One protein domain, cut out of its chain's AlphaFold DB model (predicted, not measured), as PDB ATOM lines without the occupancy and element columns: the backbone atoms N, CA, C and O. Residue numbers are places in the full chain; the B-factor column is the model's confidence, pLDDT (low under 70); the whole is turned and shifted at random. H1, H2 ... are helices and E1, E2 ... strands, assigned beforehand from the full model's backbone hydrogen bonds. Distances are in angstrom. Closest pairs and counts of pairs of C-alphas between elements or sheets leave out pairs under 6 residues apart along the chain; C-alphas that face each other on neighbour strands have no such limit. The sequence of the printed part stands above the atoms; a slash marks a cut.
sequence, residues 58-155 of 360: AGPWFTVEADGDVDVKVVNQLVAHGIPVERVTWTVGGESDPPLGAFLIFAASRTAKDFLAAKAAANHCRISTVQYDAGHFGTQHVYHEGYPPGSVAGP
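Overview. This is residues 58 to 155 of the 360 residues of an uncharacterized protein of Actinobacteria bacterium ADurb.BinA094 (UniProt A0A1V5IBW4). A strongly twisted antiparallel sheet of five strands, in the order E4, E1, E3, E2, E5, has two helices, H1 and H2, side by side over one face, making two layers. Past edge strand E5 a small hairpin, E6 and E7, packs by E7 on the end of H1. The 98 printed residues hold two named helices and seven named strands, in the order E1 H1 E2 E3 H2 E4 E5 E6 E7, of mixed class. The whole is compact, with a radius of gyration of the C-alphas of 12.5 A and spans of 32 by 31 by 25 A.

Along the chain. Find C-alpha 61 at (-23.411, 29.970, 4.670), where E1, residues 61 to 64, begins. H1, residues 69 to 80, and E2, residues 85 to 91, each run 16.8 A. After E3, residues 103 to 106, comes H2, residues 110 to 122, 18.1 A long. Then follow E4, residues 126 to 129, E5, residues 137 to 141, E6, residues 143 to 146, and E7, residues 151 to 155, ending at (-27.359, 10.795, 0.174).

Arrangement. At E3, find N 105 2.8 A from O 62 of E1, and N 104 2.7 A from O 86 of E2, its hairpin partner. N 63 of E1 and O 128 of E4 are 2.7 A apart, as are N 87 of E2 and O 140 of E5. E1, H1, E2 and E3, H2, E4 are split strand-helix-strand units, same-way strands with another between, with right-handed crossovers. H1 and H2 touch through residues 74 to 78 and 116 to 120 alone, closest at C-alphas Val 74 and Lys 119, 6.3 A, at a shallow tilt of 31 degrees, opposite ways. In both, every O i to N i+4 pair is within hydrogen-bond range. E5 runs on into E6 at 75 degrees; in the hairpin of E6 and E7, N 153 is 2.7 A from O 144.

Size, cuts and confidence. The C-alphas farthest apart, Glu 95 and Tyr 147, are 35.4 A apart. The printed part has no cut; the link from E2 to E3, 11 residues, is long. No printed residue is under 70 in pLDDT.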
ATOM      1  N   ALA A  58     -15.873  33.352   6.729       92.44
ATOM      2  CA  ALA A  58     -16.210  32.838   8.058       92.44
ATOM      3  C   ALA A  58     -17.516  32.016   8.114       92.44
ATOM      4  O   ALA A  58     -17.763  31.366   9.139       92.44
ATOM      5  N   GLY A  59     -18.328  32.008   7.050       93.62
ATOM      6  CA  GLY A  59     -19.657  31.387   7.028       93.62
ATOM      7  C   GLY A  59     -20.728  32.191   7.790       93.62
ATOM      8  O   GLY A  59     -20.544  33.392   8.001       93.62
ATOM      9  N   PRO A  60     -21.829  31.554   8.244       94.19
ATOM     10  CA  PRO A  60     -22.065  30.102   8.265       94.19
ATOM     11  C   PRO A  60     -22.555  29.521   6.934       94.19
ATOM     12  O   PRO A  60     -22.496  28.306   6.769       94.19
ATOM     13  N   TRP A  61     -23.006  30.370   6.011       96.00
ATOM     14  CA  TRP A  61     -23.411  29.970   4.670       96.00
ATOM     15  C   TRP A  61     -22.230  30.027   3.715       96.00
ATOM     16  O   TRP A  61     -21.485  31.009   3.677       96.00
ATOM     17  N   PHE A  62     -22.064  28.956   2.955       97.31
ATOM     18  CA  PHE A  62     -21.049  28.833   1.929       97.31
ATOM     19  C   PHE A  62     -21.685  28.423   0.608       97.31
ATOM     20  O   PHE A  62     -22.773  27.859   0.589       97.31
ATOM     21  N   THR A  63     -20.978  28.692  -0.480       96.50
ATOM     22  CA  THR A  63     -21.342  28.280  -1.824       96.50
ATOM     23  C   THR A  63     -20.192  27.534  -2.489       96.50
ATOM     24  O   THR A  63     -19.014  27.872  -2.286       96.50
ATOM     25  N   VAL A  64     -20.551  26.517  -3.264       95.12
ATOM     26  CA  VAL A  64     -19.740  25.970  -4.350       95.12
ATOM     27  C   VAL A  64     -20.389  26.445  -5.645       95.12
ATOM     28  O   VAL A  64     -21.548  26.117  -5.917       95.12
ATOM     29  N   GLU A  65     -19.645  27.243  -6.409       85.56
ATOM     30  CA  GLU A  65     -20.046  27.663  -7.751       85.56
ATOM     31  C   GLU A  65     -20.164  26.399  -8.607       85.56
ATOM     32  O   GLU A  65     -19.340  25.492  -8.524       85.56
ATOM     33  N   ALA A  66     -21.280  26.262  -9.308       79.94
ATOM     34  CA  ALA A  66     -21.628  25.062 -10.040       79.94
ATOM     35  C   ALA A  66     -20.865  25.031 -11.372       79.94
ATOM     36  O   ALA A  66     -21.497  25.088 -12.406       79.94
ATOM     37  N   ASP A  67     -19.541  24.898 -11.376       81.12
ATOM     38  CA  ASP A  67     -18.710  25.214 -12.552       81.12
ATOM     39  C   ASP A  67     -18.023  23.994 -13.195       81.12
ATOM     40  O   ASP A  67     -17.476  24.085 -14.292       81.12
ATOM     41  N   GLY A  68     -18.051  22.826 -12.550       83.62
ATOM     42  CA  GLY A  68     -17.611  21.561 -13.139       83.62
ATOM     43  C   GLY A  68     -17.932  20.316 -12.306       83.62
ATOM     44  O   GLY A  68     -18.470  20.379 -11.203       83.62
ATOM     45  N   ASP A  69     -17.569  19.147 -12.833       88.94
ATOM     46  CA  ASP A  69     -17.795  17.831 -12.210       88.94
ATOM     47  C   ASP A  69     -17.229  17.706 -10.788       88.94
ATOM     48  O   ASP A  69     -17.750  16.981  -9.933       88.94
ATOM     49  N   VAL A  70     -16.136  18.422 -10.525       90.56
ATOM     50  CA  VAL A  70     -15.462  18.414  -9.228       90.56
ATOM     51  C   VAL A  70     -16.348  18.965  -8.110       90.56
ATOM     52  O   VAL A  70     -16.265  18.495  -6.973       90.56
ATOM     53  N   ASP A  71     -17.248  19.886  -8.441       92.19
ATOM     54  CA  ASP A  71     -18.168  20.515  -7.499       92.19
ATOM     55  C   ASP A  71     -19.227  19.520  -7.041       92.19
ATOM     56  O   ASP A  71     -19.457  19.356  -5.843       92.19
ATOM     57  N   VAL A  72     -19.789  18.763  -7.990       95.88
ATOM     58  CA  VAL A  72     -20.728  17.666  -7.719       95.88
ATOM     59  C   VAL A  72     -20.080  16.635  -6.794       95.88
ATOM     60  O   VAL A  72     -20.685  16.203  -5.810       95.88
ATOM     61  N   LYS A  73     -18.813  16.291  -7.054       96.50
ATOM     62  CA  LYS A  73     -18.049  15.373  -6.204       96.50
ATOM     63  C   LYS A  73     -17.863  15.904  -4.788       96.50
ATOM     64  O   LYS A  73     -18.022  15.143  -3.833       96.50
ATOM     65  N   VAL A  74     -17.514  17.181  -4.632       96.62
ATOM     66  CA  VAL A  74     -17.393  17.810  -3.310       96.62
ATOM     67  C   VAL A  74     -18.736  17.768  -2.589       96.62
ATOM     68  O   VAL A  74     -18.785  17.292  -1.458       96.62
ATOM     69  N   VAL A  75     -19.822  18.174  -3.246       96.12
ATOM     70  CA  VAL A  75     -21.185  18.177  -2.694       96.12
ATOM     71  C   VAL A  75     -21.598  16.798  -2.195       96.12
ATOM     72  O   VAL A  75     -21.979  16.658  -1.034       96.12
ATOM     73  N   ASN A  76     -21.421  15.759  -3.010       97.56
ATOM     74  CA  ASN A  76     -21.743  14.391  -2.609       97.56
ATOM     75  C   ASN A  76     -20.897  13.913  -1.417       97.56
ATOM     76  O   ASN A  76     -21.404  13.238  -0.521       97.56
ATOM     77  N   GLN A  77     -19.622  14.314  -1.335       97.31
ATOM     78  CA  GLN A  77     -18.787  14.026  -0.164       97.31
ATOM     79  C   GLN A  77     -19.253  14.762   1.102       97.31
ATOM     80  O   GLN A  77     -19.083  14.227   2.199       97.31
ATOM     81  N   LEU A  78     -19.795  15.979   0.973       97.00
ATOM     82  CA  LEU A  78     -20.372  16.737   2.087       97.00
ATOM     83  C   LEU A  78     -21.654  16.065   2.592       97.00
ATOM     84  O   LEU A  78     -21.757  15.779   3.786       97.00
ATOM     85  N   VAL A  79     -22.574  15.731   1.686       96.50
ATOM     86  CA  VAL A  79     -23.831  15.039   2.011       96.50
ATOM     87  C   VAL A  79     -23.562  13.683   2.667       96.50
ATOM     88  O   VAL A  79     -24.130  13.381   3.714       96.50
ATOM     89  N   ALA A  80     -22.629  12.890   2.131       96.44
ATOM     90  CA  ALA A  80     -22.236  11.611   2.727       96.44
ATOM     91  C   ALA A  80     -21.633  11.755   4.140       96.44
ATOM     92  O   ALA A  80     -21.624  10.798   4.913       96.44
ATOM     93  N   HIS A  81     -21.130  12.941   4.493       95.81
ATOM     94  CA  HIS A  81     -20.639  13.264   5.835       95.81
ATOM     95  C   HIS A  81     -21.717  13.872   6.750       95.81
ATOM     96  O   HIS A  81     -21.421  14.253   7.882       95.81
ATOM     97  N   GLY A  82     -22.960  13.972   6.277       94.44
ATOM     98  CA  GLY A  82     -24.077  14.544   7.025       94.44
ATOM     99  C   GLY A  82     -24.089  16.074   7.058       94.44
ATOM    100  O   GLY A  82     -24.704  16.656   7.952       94.44
ATOM    101  N   ILE A  83     -23.393  16.739   6.132       95.06
ATOM    102  CA  ILE A  83     -23.420  18.200   6.008       95.06
ATOM    103  C   ILE A  83     -24.582  18.594   5.087       95.06
ATOM    104  O   ILE A  83     -24.606  18.120   3.950       95.06
ATOM    105  N   PRO A  84     -25.517  19.454   5.541       93.44
ATOM    106  CA  PRO A  84     -26.609  19.949   4.710       93.44
ATOM    107  C   PRO A  84     -26.088  20.687   3.480       93.44
ATOM    108  O   PRO A  84     -25.292  21.625   3.601       93.44
ATOM    109  N   VAL A  85     -26.551  20.253   2.310       95.44
ATOM    110  CA  VAL A  85     -26.307  20.926   1.036       95.44
ATOM    111  C   VAL A  85     -27.615  21.103   0.283       95.44
ATOM    112  O   VAL A  85     -28.379  20.159   0.090       95.44
ATOM    113  N   GLU A  86     -27.844  22.315  -0.182       95.31
ATOM    114  CA  GLU A  86     -28.973  22.670  -1.021       95.31
ATOM    115  C   GLU A  86     -28.482  23.141  -2.387       95.31
ATOM    116  O   GLU A  86     -27.346  23.583  -2.535       95.31
ATOM    117  N   ARG A  87     -29.335  23.059  -3.397       95.69
ATOM    118  CA  ARG A  87     -29.078  23.523  -4.754       95.69
ATOM    119  C   ARG A  87     -29.963  24.719  -5.060       95.69
ATOM    120  O   ARG A  87     -31.150  24.673  -4.768       95.69
ATOM    121  N   VAL A  88     -29.399  25.769  -5.651       96.00
ATOM    122  CA  VAL A  88     -30.137  26.974  -6.054       96.00
ATOM    123  C   VAL A  88     -31.070  26.645  -7.216       96.00
ATOM    124  O   VAL A  88     -30.601  26.210  -8.267       96.00
ATOM    125  N   THR A  89     -32.375  26.853  -7.033       94.56
ATOM    126  CA  THR A  89     -33.435  26.509  -8.002       94.56
ATOM    127  C   THR A  89     -33.952  27.706  -8.793       94.56
ATOM    128  O   THR A  89     -34.450  27.540  -9.902       94.56
ATOM    129  N   TRP A  90     -33.788  28.915  -8.260       94.38
ATOM    130  CA  TRP A  90     -34.008  30.179  -8.958       94.38
ATOM    131  C   TRP A  90     -33.149  31.268  -8.318       94.38
ATOM    132  O   TRP A  90     -32.797  31.170  -7.143       94.38
ATOM    133  N   THR A  91     -32.814  32.306  -9.083       95.12
ATOM    134  CA  THR A  91     -32.030  33.456  -8.614       95.12
ATOM    135  C   THR A  91     -32.423  34.708  -9.399       95.12
ATOM    136  O   THR A  91     -32.709  34.623 -10.592       95.12
ATOM    137  N   VAL A  92     -32.464  35.872  -8.744       94.56
ATOM    138  CA  VAL A  92     -32.635  37.182  -9.408       94.56
ATOM    139  C   VAL A  92     -31.374  37.559 -10.199       94.56
ATOM    140  O   VAL A  92     -31.447  38.335 -11.154       94.56
ATOM    141  N   GLY A  93     -30.233  36.966  -9.837       88.19
ATOM    142  CA  GLY A  93     -28.933  37.237 -10.432       88.19
ATOM    143  C   GLY A  93     -28.284  38.512  -9.888       88.19
ATOM    144  O   GLY A  93     -28.936  39.450  -9.436       88.19
ATOM    145  N   GLY A  94     -26.956  38.554  -9.942       87.06
ATOM    146  CA  GLY A  94     -26.157  39.659  -9.425       87.06
ATOM    147  C   GLY A  94     -24.742  39.204  -9.096       87.06
ATOM    148  O   GLY A  94     -24.463  38.013  -9.047       87.06
ATOM    149  N   GLU A  95     -23.834  40.148  -8.856       84.56
ATOM    150  CA  GLU A  95     -22.431  39.824  -8.540       84.56
ATOM    151  C   GLU A  95     -22.285  39.061  -7.208       84.56
ATOM    152  O   GLU A  95     -21.330  38.310  -7.021       84.56
ATOM    153  N   SER A  96     -23.228  39.248  -6.276       86.25
ATOM    154  CA  SER A  96     -23.241  38.607  -4.955       86.25
ATOM    155  C   SER A  96     -24.115  37.363  -4.858       86.25
ATOM    156  O   SER A  96     -23.999  36.630  -3.873       86.25
ATOM    157  N   ASP A  97     -25.008  37.160  -5.826       92.62
ATOM    158  CA  ASP A  97     -26.040  36.137  -5.746       92.62
ATOM    159  C   ASP A  97     -25.516  34.850  -6.388       92.62
ATOM    160  O   ASP A  97     -24.864  34.895  -7.435       92.62
ATOM    161  N   PRO A  98     -25.758  33.685  -5.769       94.81
ATOM    162  CA  PRO A  98     -25.303  32.428  -6.332       94.81
ATOM    163  C   PRO A  98     -26.021  32.162  -7.673       94.81
ATOM    164  O   PRO A  98     -27.228  32.420  -7.783       94.81
ATOM    165  N   PRO A  99     -25.308  31.651  -8.696       94.25
ATOM    166  CA  PRO A  99     -25.918  31.337  -9.985       94.25
ATOM    167  C   PRO A  99     -26.874  30.142  -9.875       94.25
ATOM    168  O   PRO A  99     -26.812  29.357  -8.922       94.25
ATOM    169  N   LEU A 100     -27.743  29.979 -10.878       94.44
ATOM    170  CA  LEU A 100     -28.644  28.832 -10.971       94.44
ATOM    171  C   LEU A 100     -27.857  27.516 -10.859       94.44
ATOM    172  O   LEU A 100     -26.835  27.320 -11.513       94.44
ATOM    173  N   GLY A 101     -28.340  26.602 -10.018       95.06
ATOM    174  CA  GLY A 101     -27.732  25.295  -9.800       95.06
ATOM    175  C   GLY A 101     -26.481  25.279  -8.919       95.06
ATOM    176  O   GLY A 101     -25.972  24.182  -8.686       95.06
ATOM    177  N   ALA A 102     -26.009  26.426  -8.409       96.12
ATOM    178  CA  ALA A 102     -24.970  26.484  -7.376       96.12
ATOM    179  C   ALA A 102     -25.392  25.739  -6.105       96.12
ATOM    180  O   ALA A 102     -26.583  25.562  -5.839       96.12
ATOM    181  N   PHE A 103     -24.414  25.329  -5.296       97.38
ATOM    182  CA  PHE A 103     -24.675  24.557  -4.083       97.38
ATOM    183  C   PHE A 103     -24.441  25.383  -2.823       97.38
ATOM    184  O   PHE A 103     -23.335  25.858  -2.583       97.38
ATOM    185  N   LEU A 104     -25.473  25.503  -1.997       96.94
ATOM    186  CA  LEU A 104     -25.505  26.228  -0.735       96.94
ATOM    187  C   LEU A 104     -25.262  25.262   0.418       96.94
ATOM    188  O   LEU A 104     -25.901  24.223   0.534       96.94
ATOM    189  N   ILE A 105     -24.312  25.604   1.279       96.69
ATOM    190  CA  ILE A 105     -23.845  24.742   2.359       96.69
ATOM    191  C   ILE A 105     -23.976  25.500   3.672       96.69
ATOM    192  O   ILE A 105     -23.359  26.555   3.855       96.69
ATOM    193  N   PHE A 106     -24.716  24.931   4.619       92.75
ATOM    194  CA  PHE A 106     -24.783  25.462   5.975       92.75
ATOM    195  C   PHE A 106     -23.763  24.761   6.880       92.75
ATOM    196  O   PHE A 106     -23.896  23.586   7.219       92.75
ATOM    197  N   ALA A 107     -22.739  25.496   7.320       94.00
ATOM    198  CA  ALA A 107     -21.687  24.975   8.190       94.00
ATOM    199  C   ALA A 107     -21.363  25.955   9.331       94.00
ATOM    200  O   ALA A 107     -20.462  26.792   9.246       94.00
ATOM    201  N   ALA A 108     -22.079  25.828  10.451       90.31
ATOM    202  CA  ALA A 108     -21.869  26.676  11.629       90.31
ATOM    203  C   ALA A 108     -20.728  26.193  12.547       90.31
ATOM    204  O   ALA A 108     -20.033  27.012  13.155       90.31
ATOM    205  N   SER A 109     -20.510  24.877  12.652       94.25
ATOM    206  CA  SER A 109     -19.537  24.295  13.585       94.25
ATOM    207  C   SER A 109     -18.104  24.332  13.044       94.25
ATOM    208  O   SER A 109     -17.873  24.307  11.835       94.25
ATOM    209  N   ARG A 110     -17.116  24.348  13.950       95.62
ATOM    210  CA  ARG A 110     -15.699  24.253  13.567       95.62
ATOM    211  C   ARG A 110     -15.408  22.957  12.808       95.62
ATOM    212  O   ARG A 110     -14.766  23.011  11.771       95.62
ATOM    213  N   THR A 111     -15.937  21.829  13.278       96.44
ATOM    214  CA  THR A 111     -15.756  20.519  12.636       96.44
ATOM    215  C   THR A 111     -16.286  20.504  11.202       96.44
ATOM    216  O   THR A 111     -15.601  20.008  10.312       96.44
ATOM    217  N   ALA A 112     -17.464  21.090  10.954       95.75
ATOM    218  CA  ALA A 112     -18.012  21.187   9.603       95.75
ATOM    219  C   ALA A 112     -17.121  22.057   8.702       95.75
ATOM    220  O   ALA A 112     -16.783  21.650   7.595       95.75
ATOM    221  N   LYS A 113     -16.663  23.217   9.195       97.25
ATOM    222  CA  LYS A 113     -15.756  24.104   8.444       97.25
ATOM    223  C   LYS A 113     -14.401  23.450   8.155       97.25
ATOM    224  O   LYS A 113     -13.889  23.592   7.048       97.25
ATOM    225  N   ASP A 114     -13.846  22.702   9.107       96.94
ATOM    226  CA  ASP A 114     -12.603  21.946   8.922       96.94
ATOM    227  C   ASP A 114     -12.783  20.857   7.846       96.94
ATOM    228  O   ASP A 114     -11.906  20.672   6.998       96.94
ATOM    229  N   PHE A 115     -13.943  20.187   7.813       97.62
ATOM    230  CA  PHE A 115     -14.272  19.223   6.760       97.62
ATOM    231  C   PHE A 115     -14.427  19.891   5.387       97.62
ATOM    232  O   PHE A 115     -13.826  19.422   4.422       97.62
ATOM    233  N   LEU A 116     -15.144  21.019   5.297       97.38
ATOM    234  CA  LEU A 116     -15.245  21.828   4.073       97.38
ATOM    235  C   LEU A 116     -13.857  22.215   3.555       97.38
ATOM    236  O   LEU A 116     -13.558  22.003   2.384       97.38
ATOM    237  N   ALA A 117     -12.985  22.735   4.423       96.75
ATOM    238  CA  ALA A 117     -11.627  23.126   4.050       96.75
ATOM    239  C   ALA A 117     -10.800  21.936   3.541       96.75
ATOM    240  O   ALA A 117     -10.094  22.063   2.539       96.75
ATOM    241  N   ALA A 118     -10.921  20.770   4.182       96.81
ATOM    242  CA  ALA A 118     -10.251  19.552   3.739       96.81
ATOM    243  C   ALA A 118     -10.757  19.077   2.367       96.81
ATOM    244  O   ALA A 118      -9.952  18.682   1.525       96.81
ATOM    245  N   LYS A 119     -12.073  19.133   2.117       96.75
ATOM    246  CA  LYS A 119     -12.675  18.728   0.836       96.75
ATOM    247  C   LYS A 119     -12.379  19.715  -0.283       96.75
ATOM    248  O   LYS A 119     -12.054  19.273  -1.382       96.75
ATOM    249  N   ALA A 120     -12.399  21.012   0.014       95.19
ATOM    250  CA  ALA A 120     -11.947  22.054  -0.896       95.19
ATOM    251  C   ALA A 120     -10.501  21.782  -1.331       95.19
ATOM    252  O   ALA A 120     -10.236  21.632  -2.520       95.19
ATOM    253  N   ALA A 121      -9.581  21.616  -0.374       94.06
ATOM    254  CA  ALA A 121      -8.166  21.372  -0.650       94.06
ATOM    255  C   ALA A 121      -7.915  20.070  -1.430       94.06
ATOM    256  O   ALA A 121      -7.137  20.076  -2.377       94.06
ATOM    257  N   ALA A 122      -8.580  18.972  -1.056       93.75
ATOM    258  CA  ALA A 122      -8.383  17.661  -1.679       93.75
ATOM    259  C   ALA A 122      -8.942  17.553  -3.106       93.75
ATOM    260  O   ALA A 122      -8.532  16.662  -3.843       93.75
ATOM    261  N   ASN A 123      -9.892  18.414  -3.476       92.62
ATOM    262  CA  ASN A 123     -10.519  18.403  -4.797       92.62
ATOM    263  C   ASN A 123     -10.202  19.673  -5.605       92.62
ATOM    264  O   ASN A 123     -10.822  19.895  -6.630       92.62
ATOM    265  N   HIS A 124      -9.268  20.526  -5.169       91.75
ATOM    266  CA  HIS A 124      -8.917  21.771  -5.881       91.75
ATOM    267  C   HIS A 124     -10.105  22.728  -6.106       91.75
ATOM    268  O   HIS A 124     -10.070  23.584  -6.984       91.75
ATOM    269  N   CYS A 125     -11.137  22.610  -5.269       91.88
ATOM    270  CA  CYS A 125     -12.379  23.367  -5.355       91.88
ATOM    271  C   CYS A 125     -12.305  24.618  -4.475       91.88
ATOM    272  O   CYS A 125     -11.713  24.612  -3.385       91.88
ATOM    273  N   ARG A 126     -12.942  25.702  -4.918       92.81
ATOM    274  CA  ARG A 126     -13.170  26.883  -4.085       92.81
ATOM    275  C   ARG A 126     -14.526  26.754  -3.399       92.81
ATOM    276  O   ARG A 126     -15.529  26.538  -4.057       92.81
ATOM    277  N   ILE A 127     -14.543  26.926  -2.083       95.88
ATOM    278  CA  ILE A 127     -15.772  27.064  -1.296       95.88
ATOM    279  C   ILE A 127     -15.723  28.449  -0.669       95.88
ATOM    280  O   ILE A 127     -14.744  28.780   0.002       95.88
ATOM    281  N   SER A 128     -16.727  29.287  -0.894       95.19
ATOM    282  CA  SER A 128     -16.693  30.678  -0.427       95.19
ATOM    283  C   SER A 128     -17.934  31.052   0.363       95.19
ATOM    284  O   SER A 128     -18.983  30.455   0.184       95.19
ATOM    285  N   THR A 129     -17.807  31.981   1.307       95.81
ATOM    286  CA  THR A 129     -18.959  32.476   2.071       95.81
ATOM    287  C   THR A 129     -19.908  33.223   1.140       95.81
ATOM    288  O   THR A 129     -19.457  34.047   0.350       95.81
ATOM    289  N   VAL A 130     -21.204  32.978   1.298       95.00
ATOM    290  CA  VAL A 130     -22.282  33.674   0.587       95.00
ATOM    291  C   VAL A 130     -23.259  34.250   1.610       95.00
ATOM    292  O   VAL A 130     -23.408  33.705   2.706       95.00
ATOM    293  N   GLN A 131     -23.881  35.387   1.296       92.56
ATOM    294  CA  GLN A 131     -24.985  35.906   2.104       92.56
ATOM    295  C   GLN A 131     -26.253  35.144   1.726       92.56
ATOM    296  O   GLN A 131     -26.586  35.049   0.550       92.56
ATOM    297  N   TYR A 132     -26.939  34.584   2.719       92.62
ATOM    298  CA  TYR A 132     -28.218  33.931   2.477       92.62
ATOM    299  C   TYR A 132     -29.331  34.974   2.427       92.62
ATOM    300  O   TYR A 132     -29.552  35.669   3.421       92.62
ATOM    301  N   ASP A 133     -30.027  35.052   1.295       93.00
ATOM    302  CA  ASP A 133     -31.168  35.939   1.090       93.00
ATOM    303  C   ASP A 133     -32.276  35.208   0.316       93.00
ATOM    304  O   ASP A 133     -32.241  35.084  -0.908       93.00
ATOM    305  N   ALA A 134     -33.287  34.739   1.050       91.75
ATOM    306  CA  ALA A 134     -34.439  34.032   0.489       91.75
ATOM    307  C   ALA A 134     -35.331  34.914  -0.413       91.75
ATOM    308  O   ALA A 134     -36.231  34.400  -1.074       91.75
ATOM    309  N   GLY A 135     -35.123  36.236  -0.433       94.69
ATOM    310  CA  GLY A 135     -35.778  37.142  -1.376       94.69
ATOM    311  C   GLY A 135     -35.075  37.220  -2.733       94.69
ATOM    312  O   GLY A 135     -35.672  37.706  -3.692       94.69
ATOM    313  N   HIS A 136     -33.827  36.758  -2.819       95.25
ATOM    314  CA  HIS A 136     -32.990  36.855  -4.017       95.25
ATOM    315  C   HIS A 136     -32.805  35.514  -4.725       95.25
ATOM    316  O   HIS A 136     -32.602  35.489  -5.938       95.25
ATOM    317  N   PHE A 137     -32.887  34.404  -3.994       95.56
ATOM    318  CA  PHE A 137     -32.799  33.067  -4.562       95.56
ATOM    319  C   PHE A 137     -33.540  32.040  -3.711       95.56
ATOM    320  O   PHE A 137     -33.732  32.214  -2.506       95.56
ATOM    321  N   GLY A 138     -33.921  30.937  -4.350       94.06
ATOM    322  CA  GLY A 138     -34.501  29.770  -3.698       94.06
ATOM    323  C   GLY A 138     -33.602  28.560  -3.834       94.06
ATOM    324  O   GLY A 138     -32.742  28.493  -4.713       94.06
ATOM    325  N   THR A 139     -33.799  27.604  -2.938       94.06
ATOM    326  CA  THR A 139     -32.941  26.434  -2.817       94.06
ATOM    327  C   THR A 139     -33.744  25.172  -2.537       94.06
ATOM    328  O   THR A 139     -34.905  25.229  -2.131       94.06
ATOM    329  N   GLN A 140     -33.122  24.016  -2.759       92.62
ATOM    330  CA  GLN A 140     -33.714  22.724  -2.445       92.62
ATOM    331  C   GLN A 140     -32.661  21.694  -2.021       92.62
ATOM    332  O   GLN A 140     -31.558  21.674  -2.564       92.62
ATOM    333  N   HIS A 141     -32.993  20.821  -1.069       93.56
ATOM    334  CA  HIS A 141     -32.098  19.760  -0.602       93.56
ATOM    335  C   HIS A 141     -31.688  18.804  -1.734       93.56
ATOM    336  O   HIS A 141     -32.520  18.378  -2.530       93.56
ATOM    337  N   VAL A 142     -30.417  18.394  -1.740       94.56
ATOM    338  CA  VAL A 142     -29.895  17.326  -2.620       94.56
ATOM    339  C   VAL A 142     -29.658  16.011  -1.860       94.56
ATOM    340  O   VAL A 142     -28.778  15.219  -2.198       94.56
ATOM    341  N   TYR A 143     -30.401  15.808  -0.773       94.38
ATOM    342  CA  TYR A 143     -30.222  14.721   0.188       94.38
ATOM    343  C   TYR A 143     -31.552  14.328   0.846       94.38
ATOM    344  O   TYR A 143     -32.530  15.072   0.785       94.38
ATOM    345  N   HIS A 144     -31.570  13.180   1.531       91.56
ATOM    346  CA  HIS A 144     -32.705  12.752   2.353       91.56
ATOM    347  C   HIS A 144     -32.785  13.533   3.648       91.56
ATOM    348  O   HIS A 144     -31.856  13.491   4.455       91.56
ATOM    349  N   GLU A 145     -33.909  14.191   3.886       88.38
ATOM    350  CA  GLU A 145     -34.133  14.935   5.118       88.38
ATOM    351  C   GLU A 145     -34.426  13.994   6.301       88.38
ATOM    352  O   GLU A 145     -35.181  13.027   6.188       88.38
ATOM    353  N   GLY A 146     -33.784  14.251   7.441       86.69
ATOM    354  CA  GLY A 146     -33.881  13.463   8.668       86.69
ATOM    355  C   GLY A 146     -34.677  14.141   9.782       86.69
ATOM    356  O   GLY A 146     -35.275  15.196   9.599       86.69
ATOM    357  N   TYR A 147     -34.662  13.530  10.973       76.31
ATOM    358  CA  TYR A 147     -35.221  14.116  12.196       76.31
ATOM    359  C   TYR A 147     -34.095  14.644  13.109       76.31
ATOM    360  O   TYR A 147     -33.202  13.869  13.464       76.31
ATOM    361  N   PRO A 148     -34.143  15.910  13.567       84.81
ATOM    362  CA  PRO A 148     -35.169  16.914  13.271       84.81
ATOM    363  C   PRO A 148     -35.128  17.372  11.799       84.81
ATOM    364  O   PRO A 148     -34.067  17.257  11.178       84.81
ATOM    365  N   PRO A 149     -36.245  17.904  11.264       83.94
ATOM    366  CA  PRO A 149     -36.278  18.500   9.928       83.94
ATOM    367  C   PRO A 149     -35.108  19.467   9.701       83.94
ATOM    368  O   PRO A 149     -34.678  20.164  10.624       83.94
ATOM    369  N   GLY A 150     -34.565  19.463   8.489       79.94
ATOM    370  CA  GLY A 150     -33.359  20.176   8.072       79.94
ATOM    371  C   GLY A 150     -32.053  19.404   8.291       79.94
ATOM    372  O   GLY A 150     -30.986  19.884   7.914       79.94
ATOM    373  N   SER A 151     -32.094  18.213   8.899       85.12
ATOM    374  CA  SER A 151     -30.906  17.360   9.057       85.12
ATOM    375  C   SER A 151     -30.711  16.407   7.876       85.12
ATOM    376  O   SER A 151     -31.666  16.031   7.204       85.12
ATOM    377  N   VAL A 152     -29.469  15.987   7.630       91.12
ATOM    378  CA  VAL A 152     -29.158  14.992   6.595       91.12
ATOM    379  C   VAL A 152     -29.348  13.583   7.161       91.12
ATOM    380  O   VAL A 152     -28.599  13.165   8.043       91.12
ATOM    381  N   ALA A 153     -30.318  12.836   6.638       92.81
ATOM    382  CA  ALA A 153     -30.470  11.401   6.880       92.81
ATOM    383  C   ALA A 153     -29.546  10.556   5.988       92.81
ATOM    384  O   ALA A 153     -29.108   9.483   6.403       92.81
ATOM    385  N   GLY A 154     -29.224  11.033   4.781       93.81
ATOM    386  CA  GLY A 154     -28.275  10.377   3.882       93.81
ATOM    387  C   GLY A 154     -28.289  10.925   2.451       93.81
ATOM    388  O   GLY A 154     -29.123  11.770   2.125       93.81
ATOM    389  N   PRO A 155     -27.367  10.454   1.593       96.25
ATOM    390  CA  PRO A 155     -27.359  10.795   0.174       96.25
ATOM    391  C   PRO A 155     -28.531  10.149  -0.573       96.25
ATOM    392  O   PRO A 155     -29.056   9.123  -0.135       96.25
TER     393      PRO A 155